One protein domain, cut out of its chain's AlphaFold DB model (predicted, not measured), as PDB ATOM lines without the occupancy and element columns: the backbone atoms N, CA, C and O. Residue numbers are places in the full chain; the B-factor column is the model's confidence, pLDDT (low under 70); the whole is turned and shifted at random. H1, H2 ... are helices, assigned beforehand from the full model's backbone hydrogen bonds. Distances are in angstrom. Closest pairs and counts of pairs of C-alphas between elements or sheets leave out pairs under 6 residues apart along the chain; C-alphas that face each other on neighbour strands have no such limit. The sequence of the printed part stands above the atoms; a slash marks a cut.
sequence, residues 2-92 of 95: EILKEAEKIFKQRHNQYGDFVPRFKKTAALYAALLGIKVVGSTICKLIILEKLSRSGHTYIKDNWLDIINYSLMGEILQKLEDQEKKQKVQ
ATOM      1  N   GLU A   2     -26.046  28.172  32.330       90.31
ATOM      2  CA  GLU A   2     -27.142  29.136  32.110       90.31
ATOM      3  C   GLU A   2     -28.535  28.601  32.466       90.31
ATOM      4  O   GLU A   2     -29.276  29.267  33.181       90.31
ATOM      5  N   ILE A   3     -28.858  27.363  32.072       93.81
ATOM      6  CA  ILE A   3     -30.176  26.774  32.358       93.81
ATOM      7  C   ILE A   3     -30.466  26.635  33.859       93.81
ATOM      8  O   ILE A   3     -31.606  26.786  34.281       93.81
ATOM      9  N   LEU A   4     -29.437  26.405  34.684       95.94
ATOM     10  CA  LEU A   4     -29.595  26.313  36.137       95.94
ATOM     11  C   LEU A   4     -29.908  27.682  36.753       95.94
ATOM     12  O   LEU A   4     -30.789  27.774  37.601       95.94
ATOM     13  N   LYS A   5     -29.243  28.749  36.287       97.00
ATOM     14  CA  LYS A   5     -29.538  30.128  36.718       97.00
ATOM     15  C   LYS A   5     -30.961  30.536  36.342       97.00
ATOM     16  O   LYS A   5     -31.654  31.206  37.103       97.00
ATOM     17  N   GLU A   6     -31.409  30.126  35.162       97.56
ATOM     18  CA  GLU A   6     -32.772  30.388  34.713       97.56
ATOM     19  C   GLU A   6     -33.809  29.576  35.488       97.56
ATOM     20  O   GLU A   6     -34.823  30.134  35.905       97.56
ATOM     21  N   ALA A   7     -33.535  28.297  35.761       97.56
ATOM     22  CA  ALA A   7     -34.378  27.478  36.622       97.56
ATOM     23  C   ALA A   7     -34.514  28.112  38.013       97.56
ATOM     24  O   ALA A   7     -35.632  28.259  38.501       97.56
ATOM     25  N   GLU A   8     -33.411  28.593  38.599       97.12
ATOM     26  CA  GLU A   8     -33.416  29.310  39.878       97.12
ATOM     27  C   GLU A   8     -34.277  30.584  39.828       97.12
ATOM     28  O   GLU A   8     -35.074  30.839  40.737       97.12
ATOM     29  N   LYS A   9     -34.169  31.380  38.757       97.19
ATOM     30  CA  LYS A   9     -35.012  32.569  38.562       97.19
ATOM     31  C   LYS A   9     -36.495  32.192  38.511       97.19
ATOM     32  O   LYS A   9     -37.304  32.824  39.189       97.19
ATOM     33  N   ILE A  10     -36.844  31.158  37.747       96.56
ATOM     34  CA  ILE A  10     -38.224  30.665  37.629       96.56
ATOM     35  C   ILE A  10     -38.727  30.133  38.971       96.56
ATOM     36  O   ILE A  10     -39.867  30.407  39.343       96.56
ATOM     37  N   PHE A  11     -37.890  29.419  39.726       96.00
ATOM     38  CA  PHE A  11     -38.232  28.923  41.056       96.00
ATOM     39  C   PHE A  11     -38.649  30.070  41.985       96.00
ATOM     40  O   PHE A  11     -39.738  30.040  42.564       96.00
ATOM     41  N   LYS A  12     -37.822  31.123  42.060       96.06
ATOM     42  CA  LYS A  12     -38.102  32.327  42.861       96.06
ATOM     43  C   LYS A  12     -39.355  33.054  42.374       96.06
ATOM     44  O   LYS A  12     -40.208  33.422  43.177       96.06
ATOM     45  N   GLN A  13     -39.510  33.210  41.060       95.94
ATOM     46  CA  GLN A  13     -40.695  33.834  40.473       95.94
ATOM     47  C   GLN A  13     -41.983  33.076  40.831       95.94
ATOM     48  O   GLN A  13     -42.967  33.697  41.228       95.94
ATOM     49  N   ARG A  14     -41.983  31.740  40.735       92.75
ATOM     50  CA  ARG A  14     -43.143  30.899  41.076       92.75
ATOM     51  C   ARG A  14     -43.486  30.970  42.559       92.75
ATOM     52  O   ARG A  14     -44.667  30.946  42.894       92.75
ATOM     53  N   HIS A  15     -42.487  31.078  43.434       92.56
ATOM     54  CA  HIS A  15     -42.730  31.311  44.856       92.56
ATOM     55  C   HIS A  15     -43.448  32.647  45.089       92.56
ATOM     56  O   HIS A  15     -44.450  32.686  45.793       92.56
ATOM     57  N   ASN A  16     -43.015  33.718  44.423       93.31
ATOM     58  CA  ASN A  16     -43.669  35.026  44.535       93.31
ATOM     59  C   ASN A  16     -45.104  35.025  43.978       93.31
ATOM     60  O   ASN A  16     -45.956  35.748  44.480       93.31
ATOM     61  N   GLN A  17     -45.377  34.227  42.940       93.88
ATOM     62  CA  GLN A  17     -46.699  34.155  42.302       93.88
ATOM     63  C   GLN A  17     -47.694  33.267  43.053       93.88
ATOM     64  O   GLN A  17     -48.878  33.585  43.117       93.88
ATOM     65  N   TYR A  18     -47.233  32.133  43.577       90.38
ATOM     66  CA  TYR A  18     -48.110  31.079  44.096       90.38
ATOM     67  C   TYR A  18     -47.884  30.756  45.575       90.38
ATOM     68  O   TYR A  18     -48.545  29.861  46.102       90.38
ATOM     69  N   GLY A  19     -46.938  31.432  46.230       93.94
ATOM     70  CA  GLY A  19     -46.522  31.152  47.597       93.94
ATOM     71  C   GLY A  19     -45.734  29.849  47.741       93.94
ATOM     72  O   GLY A  19     -45.154  29.311  46.789       93.94
ATOM     73  N   ASP A  20     -45.709  29.337  48.970       95.00
ATOM     74  CA  ASP A  20     -45.076  28.062  49.290       95.00
ATOM     75  C   ASP A  20     -45.722  26.907  48.503       95.00
ATOM     76  O   ASP A  20     -46.942  26.721  48.469       95.00
ATOM     77  N   PHE A  21     -44.883  26.107  47.849       96.81
ATOM     78  CA  PHE A  21     -45.325  24.964  47.065       96.81
ATOM     79  C   PHE A  21     -45.688  23.763  47.943       96.81
ATOM     80  O   PHE A  21     -46.500  22.945  47.509       96.81
ATOM     81  N   VAL A  22     -45.151  23.645  49.162       97.56
ATOM     82  CA  VAL A  22     -45.410  22.504  50.055       97.56
ATOM     83  C   VAL A  22     -46.909  22.284  50.318       97.56
ATOM     84  O   VAL A  22     -47.397  21.186  50.023       97.56
ATOM     85  N   PRO A  23     -47.690  23.274  50.805       96.75
ATOM     86  CA  PRO A  23     -49.120  23.078  51.055       96.75
ATOM     87  C   PRO A  23     -49.897  22.781  49.770       96.75
ATOM     88  O   PRO A  23     -50.793  21.933  49.764       96.75
ATOM     89  N   ARG A  24     -49.520  23.420  48.655       96.06
ATOM     90  CA  ARG A  24     -50.137  23.179  47.346       96.06
ATOM     91  C   ARG A  24     -49.948  21.729  46.906       96.06
ATOM     92  O   ARG A  24     -50.918  21.079  46.532       96.06
ATOM     93  N   PHE A  25     -48.728  21.204  46.985       98.00
ATOM     94  CA  PHE A  25     -48.421  19.832  46.580       98.00
ATOM     95  C   PHE A  25     -49.033  18.787  47.513       98.00
ATOM     96  O   PHE A  25     -49.493  17.754  47.030       98.00
ATOM     97  N   LYS A  26     -49.129  19.069  48.819       97.56
ATOM     98  CA  LYS A  26     -49.894  18.232  49.759       97.56
ATOM     99  C   LYS A  26     -51.375  18.163  49.374       97.56
ATOM    100  O   LYS A  26     -51.939  17.073  49.317       97.56
ATOM    101  N   LYS A  27     -51.991  19.305  49.045       97.62
ATOM    102  CA  LYS A  27     -53.385  19.358  48.576       97.62
ATOM    103  C   LYS A  27     -53.573  18.581  47.273       97.62
ATOM    104  O   LYS A  27     -54.489  17.771  47.181       97.62
ATOM    105  N   THR A  28     -52.699  18.778  46.287       97.88
ATOM    106  CA  THR A  28     -52.763  18.038  45.017       97.88
ATOM    107  C   THR A  28     -52.614  16.534  45.231       97.88
ATOM    108  O   THR A  28     -53.380  15.760  44.665       97.88
ATOM    109  N   ALA A  29     -51.684  16.106  46.087       98.44
ATOM    110  CA  ALA A  29     -51.514  14.696  46.421       98.44
ATOM    111  C   ALA A  29     -52.776  14.092  47.055       98.44
ATOM    112  O   ALA A  29     -53.161  12.985  46.691       98.44
ATOM    113  N   ALA A  30     -53.464  14.829  47.932       98.31
ATOM    114  CA  ALA A  30     -54.731  14.385  48.512       98.31
ATOM    115  C   ALA A  30     -55.836  14.209  47.455       98.31
ATOM    116  O   ALA A  30     -56.581  13.234  47.512       98.31
ATOM    117  N   LEU A  31     -55.911  15.102  46.462       98.50
ATOM    118  CA  LEU A  31     -56.856  14.968  45.345       98.50
ATOM    119  C   LEU A  31     -56.557  13.722  44.497       98.50
ATOM    120  O   LEU A  31     -57.469  12.970  44.168       98.50
ATOM    121  N   TYR A  32     -55.282  13.466  44.195       98.38
ATOM    122  CA  TYR A  32     -54.867  12.253  43.485       98.38
ATOM    123  C   TYR A  32     -55.154  10.987  44.294       98.38
ATOM    124  O   TYR A  32     -55.612   9.995  43.738       98.38
ATOM    125  N   ALA A  33     -54.914  11.023  45.605       97.94
ATOM    126  CA  ALA A  33     -55.211   9.901  46.484       97.94
ATOM    127  C   ALA A  33     -56.715   9.590  46.517       97.94
ATOM    128  O   ALA A  33     -57.099   8.426  46.418       97.94
ATOM    129  N   ALA A  34     -57.561  10.623  46.594       98.38
ATOM    130  CA  ALA A  34     -59.013  10.475  46.554       98.38
ATOM    131  C   ALA A  34     -59.504   9.889  45.221       98.38
ATOM    132  O   ALA A  34     -60.396   9.048  45.216       98.38
ATOM    133  N   LEU A  35     -58.904  10.306  44.102       98.38
ATOM    134  CA  LEU A  35     -59.254   9.801  42.775       98.38
ATOM    135  C   LEU A  35     -58.827   8.341  42.563       98.38
ATOM    136  O   LEU A  35     -59.579   7.558  41.993       98.38
ATOM    137  N   LEU A  36     -57.609   7.985  42.979       97.69
ATOM    138  CA  LEU A  36     -56.986   6.699  42.642       97.69
ATOM    139  C   LEU A  36     -57.201   5.609  43.699       97.69
ATOM    140  O   LEU A  36     -56.862   4.455  43.458       97.69
ATOM    141  N   GLY A  37     -57.696   5.960  44.889       97.44
ATOM    142  CA  GLY A  37     -57.860   5.014  45.996       97.44
ATOM    143  C   GLY A  37     -56.540   4.497  46.582       97.44
ATOM    144  O   GLY A  37     -56.536   3.517  47.322       97.44
ATOM    145  N   ILE A  38     -55.412   5.143  46.271       96.62
ATOM    146  CA  ILE A  38     -54.083   4.791  46.783       96.62
ATOM    147  C   ILE A  38     -53.454   5.968  47.520       96.62
ATOM    148  O   ILE A  38     -53.782   7.131  47.289       96.62
ATOM    149  N   LYS A  39     -52.490   5.682  48.396       94.88
ATOM    150  CA  LYS A  39     -51.720   6.733  49.061       94.88
ATOM    151  C   LYS A  39     -50.828   7.452  48.048       94.88
ATOM    152  O   LYS A  39     -49.918   6.849  47.486       94.88
ATOM    153  N   VAL A  40     -51.031   8.758  47.904       97.69
ATOM    154  CA  VAL A  40     -50.179   9.649  47.108       97.69
ATOM    155  C   VAL A  40     -49.629  10.748  48.012       97.69
ATOM    156  O   VAL A  40     -50.326  11.247  48.894       97.69
ATOM    157  N   VAL A  41     -48.361  11.110  47.818       98.19
ATOM    158  CA  VAL A  41     -47.672  12.176  48.566       98.19
ATOM    159  C   VAL A  41     -47.131  13.242  47.609       98.19
ATOM    160  O   VAL A  41     -47.055  13.014  46.399       98.19
ATOM    161  N   GLY A  42     -46.771  14.418  48.125       98.38
ATOM    162  CA  GLY A  42     -46.381  15.568  47.306       98.38
ATOM    163  C   GLY A  42     -45.165  15.280  46.424       98.38
ATOM    164  O   GLY A  42     -45.183  15.606  45.236       98.38
ATOM    165  N   SER A  43     -44.151  14.595  46.959       98.50
ATOM    166  CA  SER A  43     -42.959  14.198  46.191       98.50
ATOM    167  C   SER A  43     -43.298  13.290  45.000       98.50
ATOM    168  O   SER A  43     -42.635  13.346  43.963       98.50
ATOM    169  N   THR A  44     -44.363  12.486  45.108       98.44
ATOM    170  CA  THR A  44     -44.853  11.633  44.012       98.44
ATOM    171  C   THR A  44     -45.444  12.476  42.888       98.44
ATOM    172  O   THR A  44     -45.157  12.217  41.725       98.44
ATOM    173  N   ILE A  45     -46.191  13.534  43.214       98.44
ATOM    174  CA  ILE A  45     -46.740  14.454  42.208       98.44
ATOM    175  C   ILE A  45     -45.618  15.126  41.406       98.44
ATOM    176  O   ILE A  45     -45.707  15.193  40.183       98.44
ATOM    177  N   CYS A  46     -44.532  15.568  42.053       98.44
ATOM    178  CA  CYS A  46     -43.369  16.109  41.338       98.44
ATOM    179  C   CYS A  46     -42.780  15.095  40.347       98.44
ATOM    180  O   CYS A  46     -42.528  15.443  39.196       98.44
ATOM    181  N   LYS A  47     -42.605  13.837  40.773       98.50
ATOM    182  CA  LYS A  47     -42.089  12.755  39.917       98.50
ATOM    183  C   LYS A  47     -43.015  12.487  38.727       98.50
ATOM    184  O   LYS A  47     -42.526  12.352  37.612       98.50
ATOM    185  N   LEU A  48     -44.333  12.484  38.933       97.62
ATOM    186  CA  LEU A  48     -45.311  12.321  37.850       97.62
ATOM    187  C   LEU A  48     -45.225  13.455  36.817       97.62
ATOM    188  O   LEU A  48     -45.229  13.187  35.619       97.62
ATOM    189  N   ILE A  49     -45.075  14.708  37.257       97.06
ATOM    190  CA  ILE A  49     -44.913  15.846  36.337       97.06
ATOM    191  C   ILE A  49     -43.590  15.747  35.561       97.06
ATOM    192  O   ILE A  49     -43.558  16.041  34.367       97.06
ATOM    193  N   ILE A  50     -42.502  15.307  36.202       97.56
ATOM    194  CA  ILE A  50     -41.217  15.063  35.523       97.56
ATOM    195  C   ILE A  50     -41.377  14.000  34.431       97.56
ATOM    196  O   ILE A  50     -40.909  14.215  33.314       97.56
ATOM    197  N   LEU A  51     -42.056  12.887  34.725       96.75
ATOM    198  CA  LEU A  51     -42.320  11.832  33.740       96.75
ATOM    199  C   LEU A  51     -43.109  12.367  32.539       96.75
ATOM    200  O   LEU A  51     -42.750  12.072  31.402       96.75
ATOM    201  N   GLU A  52     -44.111  13.213  32.775       95.12
ATOM    202  CA  GLU A  52     -44.877  13.871  31.710       95.12
ATOM    203  C   GLU A  52     -44.025  14.847  30.879       95.12
ATOM    204  O   GLU A  52     -44.176  14.970  29.665       95.12
ATOM    205  N   LYS A  53     -43.070  15.543  31.499       93.75
ATOM    206  CA  LYS A  53     -42.141  16.408  30.756       93.75
ATOM    207  C   LYS A  53     -41.134  15.595  29.938       93.75
ATOM    208  O   LYS A  53     -40.790  15.996  28.823       93.75
ATOM    209  N   LEU A  54     -40.691  14.445  30.446       92.50
ATOM    210  CA  LEU A  54     -39.802  13.525  29.733       92.50
ATOM    211  C   LEU A  54     -40.503  12.840  28.555       92.50
ATOM    212  O   LEU A  54     -39.916  12.779  27.477       92.50
ATOM    213  N   SER A  55     -41.756  12.397  28.718       91.69
ATOM    214  CA  SER A  55     -42.535  11.753  27.645       91.69
ATOM    215  C   SER A  55     -42.663  12.656  26.410       91.69
ATOM    216  O   SER A  55     -42.578  12.195  25.274       91.69
ATOM    217  N   ARG A  56     -42.770  13.970  26.633       84.19
ATOM    218  CA  ARG A  56     -42.846  15.003  25.591       84.19
ATOM    219  C   ARG A  56     -41.498  15.407  24.995       84.19
ATOM    220  O   ARG A  56     -41.474  16.137  24.009       84.19
ATOM    221  N   SER A  57     -40.385  14.989  25.595       82.50
ATOM    222  CA  SER A  57     -39.035  15.421  25.202       82.50
ATOM    223  C   SER A  57     -38.375  14.519  24.150       82.50
ATOM    224  O   SER A  57     -37.213  14.743  23.837       82.50
ATOM    225  N   GLY A  58     -39.118  13.551  23.588       74.69
ATOM    226  CA  GLY A  58     -38.670  12.507  22.650       74.69
ATOM    227  C   GLY A  58     -37.413  12.826  21.830       74.69
ATOM    228  O   GLY A  58     -36.320  12.410  22.203       74.69
ATOM    229  N   HIS A  59     -37.556  13.546  20.712       74.81
ATOM    230  CA  HIS A  59     -36.438  13.819  19.788       74.81
ATOM    231  C   HIS A  59     -35.985  15.283  19.747       74.81
ATOM    232  O   HIS A  59     -35.026  15.605  19.046       74.81
ATOM    233  N   THR A  60     -36.646  16.174  20.486       83.44
ATOM    234  CA  THR A  60     -36.413  17.619  20.389       83.44
ATOM    235  C   THR A  60     -36.086  18.200  21.751       83.44
ATOM    236  O   THR A  60     -36.819  18.014  22.723       83.44
ATOM    237  N   TYR A  61     -35.005  18.976  21.809       86.25
ATOM    238  CA  TYR A  61     -34.695  19.781  22.978       86.25
ATOM    239  C   TYR A  61     -35.735  20.897  23.140       86.25
ATOM    240  O   TYR A  61     -35.770  21.857  22.372       86.25
ATOM    241  N   ILE A  62     -36.568  20.778  24.174       90.44
ATOM    242  CA  ILE A  62     -37.523  21.810  24.576       90.44
ATOM    243  C   ILE A  62     -37.048  22.380  25.908       90.44
ATOM    244  O   ILE A  62     -37.148  21.734  26.951       90.44
ATOM    245  N   LYS A  63     -36.521  23.605  25.873       92.19
ATOM    246  CA  LYS A  63     -35.940  24.284  27.039       92.19
ATOM    247  C   LYS A  63     -36.895  24.338  28.238       92.19
ATOM    248  O   LYS A  63     -36.471  24.071  29.357       92.19
ATOM    249  N   ASP A  64     -38.173  24.637  27.999       92.56
ATOM    250  CA  ASP A  64     -39.211  24.682  29.040       92.56
ATOM    251  C   ASP A  64     -39.340  23.350  29.792       92.56
ATOM    252  O   ASP A  64     -39.390  23.334  31.021       92.56
ATOM    253  N   ASN A  65     -39.281  22.220  29.075       94.19
ATOM    254  CA  ASN A  65     -39.352  20.908  29.711       94.19
ATOM    255  C   ASN A  65     -38.188  20.689  30.673       94.19
ATOM    256  O   ASN A  65     -38.398  20.226  31.789       94.19
ATOM    257  N   TRP A  66     -36.976  21.064  30.273       94.06
ATOM    258  CA  TRP A  66     -35.801  20.947  31.132       94.06
ATOM    259  C   TRP A  66     -35.861  21.879  32.344       94.06
ATOM    260  O   TRP A  66     -35.541  21.451  33.451       94.06
ATOM    261  N   LEU A  67     -36.314  23.122  32.163       96.38
ATOM    262  CA  LEU A  67     -36.512  24.071  33.265       96.38
ATOM    263  C   LEU A  67     -37.528  23.545  34.287       96.38
ATOM    264  O   LEU A  67     -37.307  23.654  35.497       96.38
ATOM    265  N   ASP A  68     -38.615  22.937  33.815       95.88
ATOM    266  CA  ASP A  68     -39.597  22.291  34.680       95.88
ATOM    267  C   ASP A  68     -39.036  21.056  35.376       95.88
ATOM    268  O   ASP A  68     -39.202  20.929  36.587       95.88
ATOM    269  N   ILE A  69     -38.326  20.182  34.660       96.56
ATOM    270  CA  ILE A  69     -37.697  18.993  35.251       96.56
ATOM    271  C   ILE A  69     -36.750  19.398  36.386       96.56
ATOM    272  O   ILE A  69     -36.823  18.814  37.468       96.56
ATOM    273  N   ILE A  70     -35.909  20.418  36.185       97.44
ATOM    274  CA  ILE A  70     -34.982  20.917  37.213       97.44
ATOM    275  C   ILE A  70     -35.758  21.418  38.439       97.44
ATOM    276  O   ILE A  70     -35.471  21.011  39.568       97.44
ATOM    277  N   ASN A  71     -36.776  22.256  38.229       97.94
ATOM    278  CA  ASN A  71     -37.564  22.824  39.321       97.94
ATOM    279  C   ASN A  71     -38.363  21.767  40.093       97.94
ATOM    280  O   ASN A  71     -38.358  21.776  41.325       97.94
ATOM    281  N   TYR A  72     -39.022  20.835  39.403       98.19
ATOM    282  CA  TYR A  72     -39.768  19.762  40.055       98.19
ATOM    283  C   TYR A  72     -38.854  18.729  40.716       98.19
ATOM    284  O   TYR A  72     -39.262  18.141  41.716       98.19
ATOM    285  N   SER A  73     -37.619  18.550  40.239       98.31
ATOM    286  CA  SER A  73     -36.627  17.708  40.922       98.31
ATOM    287  C   SER A  73     -36.248  18.311  42.275       98.31
ATOM    288  O   SER A  73     -36.303  17.619  43.290       98.31
ATOM    289  N   LEU A  74     -35.961  19.619  42.318       97.88
ATOM    290  CA  LEU A  74     -35.670  20.331  43.566       97.88
ATOM    291  C   LEU A  74     -36.865  20.305  44.535       97.88
ATOM    292  O   LEU A  74     -36.707  19.970  45.708       97.88
ATOM    293  N   MET A  75     -38.068  20.630  44.052       98.12
ATOM    294  CA  MET A  75     -39.287  20.588  44.875       98.12
ATOM    295  C   MET A  75     -39.564  19.177  45.404       98.12
ATOM    296  O   MET A  75     -39.921  19.018  46.571       98.12
ATOM    297  N   GLY A  76     -39.379  18.158  44.560       98.38
ATOM    298  CA  GLY A  76     -39.584  16.757  44.907       98.38
ATOM    299  C   GLY A  76     -38.647  16.287  46.016       98.38
ATOM    300  O   GLY A  76     -39.107  15.636  46.950       98.38
ATOM    301  N   GLU A  77     -37.370  16.672  45.959       98.44
ATOM    302  CA  GLU A  77     -36.377  16.380  47.003       98.44
ATOM    303  C   GLU A  77     -36.748  17.031  48.345       98.44
ATOM    304  O   GLU A  77     -36.694  16.389  49.396       98.44
ATOM    305  N   ILE A  78     -37.172  18.299  48.326       98.25
ATOM    306  CA  ILE A  78     -37.609  19.012  49.538       98.25
ATOM    307  C   ILE A  78     -38.836  18.326  50.152       98.25
ATOM    308  O   ILE A  78     -38.856  18.050  51.352       98.25
ATOM    309  N   LEU A  79     -39.842  18.005  49.333       98.50
ATOM    310  CA  LEU A  79     -41.048  17.303  49.780       98.50
ATOM    311  C   LEU A  79     -40.722  15.924  50.353       98.50
ATOM    312  O   LEU A  79     -41.228  15.583  51.418       98.50
ATOM    313  N   GLN A  80     -39.847  15.162  49.695       98.44
ATOM    314  CA  GLN A  80     -39.435  13.834  50.146       98.44
ATOM    315  C   GLN A  80     -38.806  13.895  51.544       98.44
ATOM    316  O   GLN A  80     -39.185  13.123  52.423       98.44
ATOM    317  N   LYS A  81     -37.909  14.862  51.790       98.31
ATOM    318  CA  LYS A  81     -37.298  15.058  53.116       98.31
ATOM    319  C   LYS A  81     -38.333  15.351  54.196       98.31
ATOM    320  O   LYS A  81     -38.261  14.759  55.271       98.31
ATOM    321  N   LEU A  82     -39.292  16.235  53.914       97.62
ATOM    322  CA  LEU A  82     -40.368  16.565  54.852       97.62
ATOM    323  C   LEU A  82     -41.253  15.343  55.138       97.62
ATOM    324  O   LEU A  82     -41.533  15.030  56.292       97.62
ATOM    325  N   GLU A  83     -41.638  14.605  54.101       97.12
ATOM    326  CA  GLU A  83     -42.446  13.389  54.220       97.12
ATOM    327  C   GLU A  83     -41.729  12.299  55.030       97.12
ATOM    328  O   GLU A  83     -42.351  11.596  55.828       97.12
ATOM    329  N   ASP A  84     -40.415  12.153  54.861       96.56
ATOM    330  CA  ASP A  84     -39.622  11.177  55.606       96.56
ATOM    331  C   ASP A  84     -39.410  11.594  57.069       96.56
ATOM    332  O   ASP A  84     -39.402  10.736  57.954       96.56
ATOM    333  N   GLN A  85     -39.310  12.896  57.354       95.31
ATOM    334  CA  GLN A  85     -39.326  13.422  58.725       95.31
ATOM    335  C   GLN A  85     -40.672  13.155  59.414       95.31
ATOM    336  O   GLN A  85     -40.690  12.652  60.538       95.31
ATOM    337  N   GLU A  86     -41.791  13.416  58.734       92.00
ATOM    338  CA  GLU A  86     -43.139  13.146  59.251       92.00
ATOM    339  C   GLU A  86     -43.351  11.653  59.549       92.00
ATOM    340  O   GLU A  86     -43.941  11.300  60.572       92.00
ATOM    341  N   LYS A  87     -42.841  10.755  58.693       89.50
ATOM    342  CA  LYS A  87     -42.871   9.304  58.954       89.50
ATOM    343  C   LYS A  87     -42.080   8.946  60.209       89.50
ATOM    344  O   LYS A  87     -42.591   8.204  61.040       89.50
ATOM    345  N   LYS A  88     -40.861   9.475  60.367       88.94
ATOM    346  CA  LYS A  88     -40.011   9.196  61.539       88.94
ATOM    347  C   LYS A  88     -40.662   9.652  62.844       88.94
ATOM    348  O   LYS A  88     -40.626   8.905  63.815       88.94
ATOM    349  N   GLN A  89     -41.290  10.828  62.861       83.69
ATOM    350  CA  GLN A  89     -41.992  11.344  64.045       83.69
ATOM    351  C   GLN A  89     -43.179  10.462  64.450       83.69
ATOM    352  O   GLN A  89     -43.372  10.210  65.631       83.69
ATOM    353  N   LYS A  90     -43.935   9.927  63.482       75.31
ATOM    354  CA  LYS A  90     -45.063   9.016  63.756       75.31
ATOM    355  C   LYS A  90     -44.647   7.639  64.284       75.31
ATOM    356  O   LYS A  90     -45.493   6.924  64.804       75.31
ATOM    357  N   VAL A  91     -43.383   7.255  64.111       73.88
ATOM    358  CA  VAL A  91     -42.850   5.947  64.526       73.88
ATOM    359  C   VAL A  91     -42.176   6.012  65.903       73.88
ATOM    360  O   VAL A  91     -41.975   4.971  66.521       73.88
ATOM    361  N   GLN A  92     -41.841   7.203  66.419       56.31
ATOM    362  CA  GLN A  92     -41.241   7.313  67.752       56.31
ATOM    363  C   GLN A  92     -42.269   6.927  68.831       56.31
ATOM    364  O   GLN A  92     -43.323   7.562  68.905       56.31
TER     365      GLN A  92
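Overview. This is residues 2 to 92 of the 95 residues of an uncharacterized protein of Parvibaculum sp (UniProt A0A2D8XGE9). A helical hairpin, H3 and the much longer H4, makes the core; H1 packs slantwise on the first part of H4, and the first half of H2 packs on the beginning of H3, crossing the hairpin's direction. The last part of H4, from residue 84, sticks out with Gln 92 as an arm along the longest axis. The printed part has 91 residues, with four named helices, H1 to H4 in order, and no named strand: all helix. It is only just compact, close to loose, with a radius of gyration of the C-alphas of 14.6 A; it is elongated, spanning 45 by 27 by 22 A.

Arrangement. H1, residues 2 to 18, touches H4, residues 63 to 91, through residues 67 to 71 of H4 alone, at a steep tilt of 61 degrees; the closest C-alphas, of Ala 7 and Leu 67, are 5.2 A apart. H2, residues 21 to 36, is close to but not clearly touching H1, about perpendicular at 80 degrees, with the closest C-alphas, of His 15 and Phe 21, 7.2 A apart. With residues 22 to 29 alone, H2 touches residues 42 to 45 of H3, residues 42 to 55, about perpendicular at 80 degrees; the closest C-alphas are those of Phe 25 and Gly 42, 4.8 A. H3 and H4 touch as a hairpin, opposite ways at a shallow tilt of 25 degrees, closest at the C-alphas of Ser 43 and Gly 76, 4.4 A. H2 and H4 are close but not clearly touching, and H1 and H3 are apart. The helix packing is mostly crossed, only just: 1 of 3 touching pairs is at a shallow tilt. In H1, H2, H3 and H4 every O i to N i+4 pair is within hydrogen-bond range.

Along the chain. H1 begins at C-alpha 2 (-27.142, 29.136, 32.110) and is 24.2 A long from first to last C-alpha. H2 measures 22.1 A and H3 20.4 A. H4 runs 42.3 A, from C-alpha 63 (-35.940, 24.284, 27.039) to C-alpha 91 (-42.850, 5.947, 64.526).

Size, cuts and confidence. The C-alphas farthest apart, of Thr 60 and Gln 92, are 48.7 A apart. The printed part has no cut and no long link. Residue 92 is under pLDDT 70.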